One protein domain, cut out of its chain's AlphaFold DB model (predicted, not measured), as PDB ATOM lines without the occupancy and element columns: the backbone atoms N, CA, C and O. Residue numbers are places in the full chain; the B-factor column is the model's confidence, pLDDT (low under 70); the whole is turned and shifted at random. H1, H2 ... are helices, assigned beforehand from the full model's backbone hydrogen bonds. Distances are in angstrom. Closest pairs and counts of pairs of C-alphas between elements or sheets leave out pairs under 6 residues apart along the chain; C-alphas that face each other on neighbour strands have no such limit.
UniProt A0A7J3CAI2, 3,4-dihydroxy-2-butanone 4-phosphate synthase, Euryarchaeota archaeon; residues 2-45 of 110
ATOM      1  N   SER A   2     -41.919  39.462 -22.675       92.81
ATOM      2  CA  SER A   2     -42.276  40.285 -23.839       92.81
ATOM      3  C   SER A   2     -43.728  39.998 -24.229       92.81
ATOM      4  O   SER A   2     -44.644  40.456 -23.554       92.81
ATOM      5  N   THR A   3     -43.962  39.179 -25.252       95.00
ATOM      6  CA  THR A   3     -45.309  38.750 -25.647       95.00
ATOM      7  C   THR A   3     -45.858  37.652 -24.738       95.00
ATOM      8  O   THR A   3     -47.069  37.463 -24.664       95.00
ATOM      9  N   GLY A   4     -44.991  36.918 -24.031       96.06
ATOM     10  CA  GLY A   4     -45.399  35.854 -23.115       96.06
ATOM     11  C   GLY A   4     -45.440  34.453 -23.735       96.06
ATOM     12  O   GLY A   4     -45.545  33.487 -22.988       96.06
ATOM     13  N   ILE A   5     -45.367  34.321 -25.067       97.88
ATOM     14  CA  ILE A   5     -45.543  33.027 -25.763       97.88
ATOM     15  C   ILE A   5     -44.228  32.299 -26.058       97.88
ATOM     16  O   ILE A   5     -44.221  31.075 -26.189       97.88
ATOM     17  N   SER A   6     -43.114  33.029 -26.158       98.06
ATOM     18  CA  SER A   6     -41.811  32.416 -26.432       98.06
ATOM     19  C   SER A   6     -41.425  31.422 -25.334       98.06
ATOM     20  O   SER A   6     -41.879  31.540 -24.196       98.06
ATOM     21  N   ASP A   7     -40.561  30.456 -25.644       98.06
ATOM     22  CA  ASP A   7     -40.115  29.469 -24.652       98.06
ATOM     23  C   ASP A   7     -39.438  30.136 -23.453       98.06
ATOM     24  O   ASP A   7     -39.698  29.765 -22.312       98.06
ATOM     25  N   ILE A   8     -38.645  31.181 -23.702       98.31
ATOM     26  CA  ILE A   8     -37.988  31.977 -22.659       98.31
ATOM     27  C   ILE A   8     -39.028  32.672 -21.775       98.31
ATOM     28  O   ILE A   8     -38.915  32.647 -20.548       98.31
ATOM     29  N   ASP A   9     -40.055  33.277 -22.378       98.06
ATOM     30  CA  ASP A   9     -41.108  33.950 -21.622       98.06
ATOM     31  C   ASP A   9     -41.954  32.957 -20.813       98.06
ATOM     32  O   ASP A   9     -42.169  33.180 -19.621       98.06
ATOM     33  N   ARG A  10     -42.391  31.844 -21.422       98.06
ATOM     34  CA  ARG A  10     -43.169  30.801 -20.736       98.06
ATOM     35  C   ARG A  10     -42.367  30.170 -19.605       98.06
ATOM     36  O   ARG A  10     -42.894  30.040 -18.504       98.06
ATOM     37  N   ALA A  11     -41.095  29.846 -19.836       98.12
ATOM     38  CA  ALA A  11     -40.205  29.310 -18.808       98.12
ATOM     39  C   ALA A  11     -40.025  30.293 -17.645       98.12
ATOM     40  O   ALA A  11     -40.071  29.882 -16.487       98.12
ATOM     41  N   LYS A  12     -39.886  31.596 -17.931       97.94
ATOM     42  CA  LYS A  12     -39.842  32.628 -16.888       97.94
ATOM     43  C   LYS A  12     -41.141  32.658 -16.083       97.94
ATOM     44  O   LYS A  12     -41.082  32.601 -14.862       97.94
ATOM     45  N   THR A  13     -42.298  32.703 -16.741       97.75
ATOM     46  CA  THR A  13     -43.598  32.700 -16.052       97.75
ATOM     47  C   THR A  13     -43.781  31.452 -15.186       97.75
ATOM     48  O   THR A  13     -44.155  31.579 -14.025       97.75
ATOM     49  N   ILE A  14     -43.464  30.263 -15.708       97.62
ATOM     50  CA  ILE A  14     -43.520  28.993 -14.967       97.62
ATOM     51  C   ILE A  14     -42.616  29.041 -13.730       97.62
ATOM     52  O   ILE A  14     -43.048  28.671 -12.641       97.62
ATOM     53  N   LYS A  15     -41.377  29.523 -13.878       96.81
ATOM     54  CA  LYS A  15     -40.419  29.621 -12.771       96.81
ATOM     55  C   LYS A  15     -40.905  30.566 -11.671       96.81
ATOM     56  O   LYS A  15     -40.808  30.231 -10.497       96.81
ATOM     57  N   GLU A  16     -41.458  31.720 -12.035       96.12
ATOM     58  CA  GLU A  16     -41.997  32.649 -11.038       96.12
ATOM     59  C   GLU A  16     -43.260  32.097 -10.358       96.12
ATOM     60  O   GLU A  16     -43.443  32.297  -9.159       96.12
ATOM     61  N   LEU A  17     -44.115  31.359 -11.079       95.94
ATOM     62  CA  LEU A  17     -45.252  30.658 -10.465       95.94
ATOM     63  C   LEU A  17     -44.774  29.575  -9.492       95.94
ATOM     64  O   LEU A  17     -45.359  29.404  -8.427       95.94
ATOM     65  N   HIS A  18     -43.693  28.866  -9.820       95.75
ATOM     66  CA  HIS A  18     -43.081  27.897  -8.915       95.75
ATOM     67  C   HIS A  18     -42.579  28.552  -7.622       95.75
ATOM     68  O   HIS A  18     -42.769  27.987  -6.548       95.75
ATOM     69  N   ASN A  19     -42.019  29.766  -7.687       93.94
ATOM     70  CA  ASN A  19     -41.542  30.479  -6.496       93.94
ATOM     71  C   ASN A  19     -42.655  30.702  -5.454       93.94
ATOM     72  O   ASN A  19     -42.382  30.635  -4.256       93.94
ATOM     73  N   LEU A  20     -43.915  30.875  -5.878       93.81
ATOM     74  CA  LEU A  20     -45.073  30.955  -4.970       93.81
ATOM     75  C   LEU A  20     -45.307  29.663  -4.177       93.81
ATOM     76  O   LEU A  20     -45.897  29.692  -3.099       93.81
ATOM     77  N   MET A  21     -44.834  28.527  -4.678       91.19
ATOM     78  CA  MET A  21     -44.951  27.233  -4.007       91.19
ATOM     79  C   MET A  21     -43.808  26.974  -3.018       91.19
ATOM     80  O   MET A  21     -43.863  25.989  -2.291       91.19
ATOM     81  N   THR A  22     -42.818  27.866  -2.943       88.00
ATOM     82  CA  THR A  22     -41.695  27.799  -1.993       88.00
ATOM     83  C   THR A  22     -41.931  28.694  -0.769       88.00
ATOM     84  O   THR A  22     -42.882  29.482  -0.740       88.00
ATOM     85  N   ASP A  23     -41.049  28.609   0.229       85.44
ATOM     86  CA  ASP A  23     -41.110  29.430   1.452       85.44
ATOM     87  C   ASP A  23     -40.388  30.781   1.324       85.44
ATOM     88  O   ASP A  23     -40.364  31.581   2.258       85.44
ATOM     89  N   HIS A  24     -39.812  31.078   0.157       87.31
ATOM     90  CA  HIS A  24     -39.072  32.322  -0.076       87.31
ATOM     91  C   HIS A  24     -39.964  33.569  -0.151       87.31
ATOM     92  O   HIS A  24     -39.466  34.689  -0.039       87.31
ATOM     93  N   ILE A  25     -41.270  33.389  -0.355       89.88
ATOM     94  CA  ILE A  25     -42.235  34.477  -0.505       89.88
ATOM     95  C   ILE A  25     -43.158  34.486   0.709       89.88
ATOM     96  O   ILE A  25     -44.001  33.605   0.866       89.88
ATOM     97  N   THR A  26     -43.020  35.514   1.549       91.00
ATOM     98  CA  THR A  26     -43.834  35.681   2.761       91.00
ATOM     99  C   THR A  26     -45.287  36.033   2.433       91.00
ATOM    100  O   THR A  26     -46.200  35.390   2.942       91.00
ATOM    101  N   ASN A  27     -45.516  37.021   1.558       95.31
ATOM    102  CA  ASN A  27     -46.856  37.407   1.108       95.31
ATOM    103  C   ASN A  27     -47.107  36.924  -0.327       95.31
ATOM    104  O   ASN A  27     -46.856  37.636  -1.301       95.31
ATOM    105  N   LYS A  28     -47.569  35.676  -0.451       94.81
ATOM    106  CA  LYS A  28     -47.792  35.003  -1.742       94.81
ATOM    107  C   LYS A  28     -48.892  35.662  -2.571       94.81
ATOM    108  O   LYS A  28     -48.751  35.765  -3.786       94.81
ATOM    109  N   GLU A  29     -49.958  36.131  -1.926       95.31
ATOM    110  CA  GLU A  29     -51.071  36.803  -2.604       95.31
ATOM    111  C   GLU A  29     -50.618  38.125  -3.228       95.31
ATOM    112  O   GLU A  29     -50.784  38.331  -4.428       95.31
ATOM    113  N   GLU A  30     -49.967  38.985  -2.443       96.19
ATOM    114  CA  GLU A  30     -49.439  40.258  -2.938       96.19
ATOM    115  C   GLU A  30     -48.406  40.049  -4.048       96.19
ATOM    116  O   GLU A  30     -48.452  40.725  -5.077       96.19
ATOM    117  N   PHE A  31     -47.501  39.076  -3.888       95.56
ATOM    118  CA  PHE A  31     -46.555  38.733  -4.945       95.56
ATOM    119  C   PHE A  31     -47.280  38.319  -6.227       95.56
ATOM    120  O   PHE A  31     -46.918  38.794  -7.304       95.56
ATOM    121  N   PHE A  32     -48.301  37.464  -6.131       95.81
ATOM    122  CA  PHE A  32     -49.051  37.013  -7.298       95.81
ATOM    123  C   PHE A  32     -49.759  38.180  -8.000       95.81
ATOM    124  O   PHE A  32     -49.615  38.351  -9.211       95.81
ATOM    125  N   LEU A  33     -50.456  39.028  -7.242       96.19
ATOM    126  CA  LEU A  33     -51.192  40.174  -7.782       96.19
ATOM    127  C   LEU A  33     -50.276  41.233  -8.415       96.19
ATOM    128  O   LEU A  33     -50.666  41.864  -9.394       96.19
ATOM    129  N   ASN A  34     -49.057  41.408  -7.895       96.25
ATOM    130  CA  ASN A  34     -48.116  42.414  -8.395       96.25
ATOM    131  C   ASN A  34     -47.259  41.933  -9.578       96.25
ATOM    132  O   ASN A  34     -46.768  42.760 -10.346       96.25
ATOM    133  N   ASN A  35     -47.039  40.620  -9.724       95.25
ATOM    134  CA  ASN A  35     -46.078  40.077 -10.697       95.25
ATOM    135  C   ASN A  35     -46.719  39.332 -11.876       95.25
ATOM    136  O   ASN A  35     -46.029  39.054 -12.861       95.25
ATOM    137  N   PHE A  36     -48.016  39.022 -11.813       96.56
ATOM    138  CA  PHE A  36     -48.727  38.308 -12.873       96.56
ATOM    139  C   PHE A  36     -49.919  39.105 -13.390       96.56
ATOM    140  O   PHE A  36     -50.473  39.968 -12.720       96.56
ATOM    141  N   TYR A  37     -50.321  38.794 -14.617       94.12
ATOM    142  CA  TYR A  37     -51.486  39.375 -15.266       94.12
ATOM    143  C   TYR A  37     -52.273  38.280 -15.989       94.12
ATOM    144  O   TYR A  37     -51.729  37.230 -16.336       94.12
ATOM    145  N   ALA A  38     -53.556  38.540 -16.231       93.62
ATOM    146  CA  ALA A  38     -54.437  37.667 -16.995       93.62
ATOM    147  C   ALA A  38     -55.249  38.490 -18.016       93.62
ATOM    148  O   ALA A  38     -55.666  39.602 -17.682       93.62
ATOM    149  N   PRO A  39     -55.506  37.968 -19.235       94.56
ATOM    150  CA  PRO A  39     -55.109  36.650 -19.749       94.56
ATOM    151  C   PRO A  39     -53.618  36.560 -20.135       94.56
ATOM    152  O   PRO A  39     -52.950  37.572 -20.333       94.56
ATOM    153  N   GLY A  40     -53.104  35.332 -20.266       94.75
ATOM    154  CA  GLY A  40     -51.713  35.048 -20.635       94.75
ATOM    155  C   GLY A  40     -51.546  33.685 -21.316       94.75
ATOM    156  O   GLY A  40     -52.525  32.997 -21.593       94.75
ATOM    157  N   HIS A  41     -50.298  33.289 -21.590       96.62
ATOM    158  CA  HIS A  41     -49.969  32.088 -22.380       96.62
ATOM    159  C   HIS A  41     -49.653  30.835 -21.545       96.62
ATOM    160  O   HIS A  41     -49.411  29.769 -22.110       96.62
ATOM    161  N   VAL A  42     -49.631  30.955 -20.216       96.81
ATOM    162  CA  VAL A  42     -49.410  29.833 -19.295       96.81
ATOM    163  C   VAL A  42     -50.694  29.628 -18.487       96.81
ATOM    164  O   VAL A  42     -50.947  30.398 -17.559       96.81
ATOM    165  N   PRO A  43     -51.542  28.650 -18.851       94.62
ATOM    166  CA  PRO A  43     -52.741  28.342 -18.084       94.62
ATOM    167  C   PRO A  43     -52.371  27.688 -16.747       94.62
ATOM    168  O   PRO A  43     -51.475  26.848 -16.683       94.62
ATOM    169  N   ILE A  44     -53.089  28.056 -15.686       93.75
ATOM    170  CA  ILE A  44     -52.921  27.481 -14.348       93.75
ATOM    171  C   ILE A  44     -54.056  26.490 -14.104       93.75
ATOM    172  O   ILE A  44     -55.228  26.815 -14.292       93.75
ATOM    173  N   LEU A  45     -53.699  25.281 -13.675       95.31
ATOM    174  CA  LEU A  45     -54.637  24.232 -13.293       95.31
ATOM    175  C   LEU A  45     -54.469  23.937 -11.803       95.31
ATOM    176  O   LEU A  45     -53.346  23.862 -11.310       95.31
TER     177      LEU A  45
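AT A GLANCE: This is residues 2 to 45 of the 110 residues of the protein "3,4-dihydroxy-2-butanone 4-phosphate synthase" of Euryarchaeota archaeon (UniProt A0A7J3CAI2). The longer helix H1 and the shorter H2 make a loose U: the chain turns back through a loop whose residues 21 to 27 stick out at one end, and residues 36 to 45 trail on from H2 with no named element. The printed part has 44 residues with two named helices, H1 then H2, and no named strand; its class is all helix, though under half of the residues, 21, are in named elements. It is only just compact, close to loose, with a radius of gyration of the C-alphas of 10.7 A and spans of 29 by 21 by 16 A.

IN THESE COORDINATES: Find C-alpha 7 at (-40.115, 29.469, -24.652); from there H1, residues 7 to 19, runs 18.2 A to C-alpha 19. H2, residues 28 to 35, runs 10.4 A to C-alpha 35 at (-46.078, 40.077, -10.697).

HOW THE PARTS SIT: Look from H1 across to H2: they are near each other, their closest C-alphas 8.1 A apart. In both helices every O i to N i+4 pair is within hydrogen-bond range.

THE WHOLE: Look for the two farthest C-alphas at Ser 6 and Thr 26, 29.4 A apart. The link from H1 to H2 is short, the printed part has no cut, and no printed residue is under 70 in pLDDT.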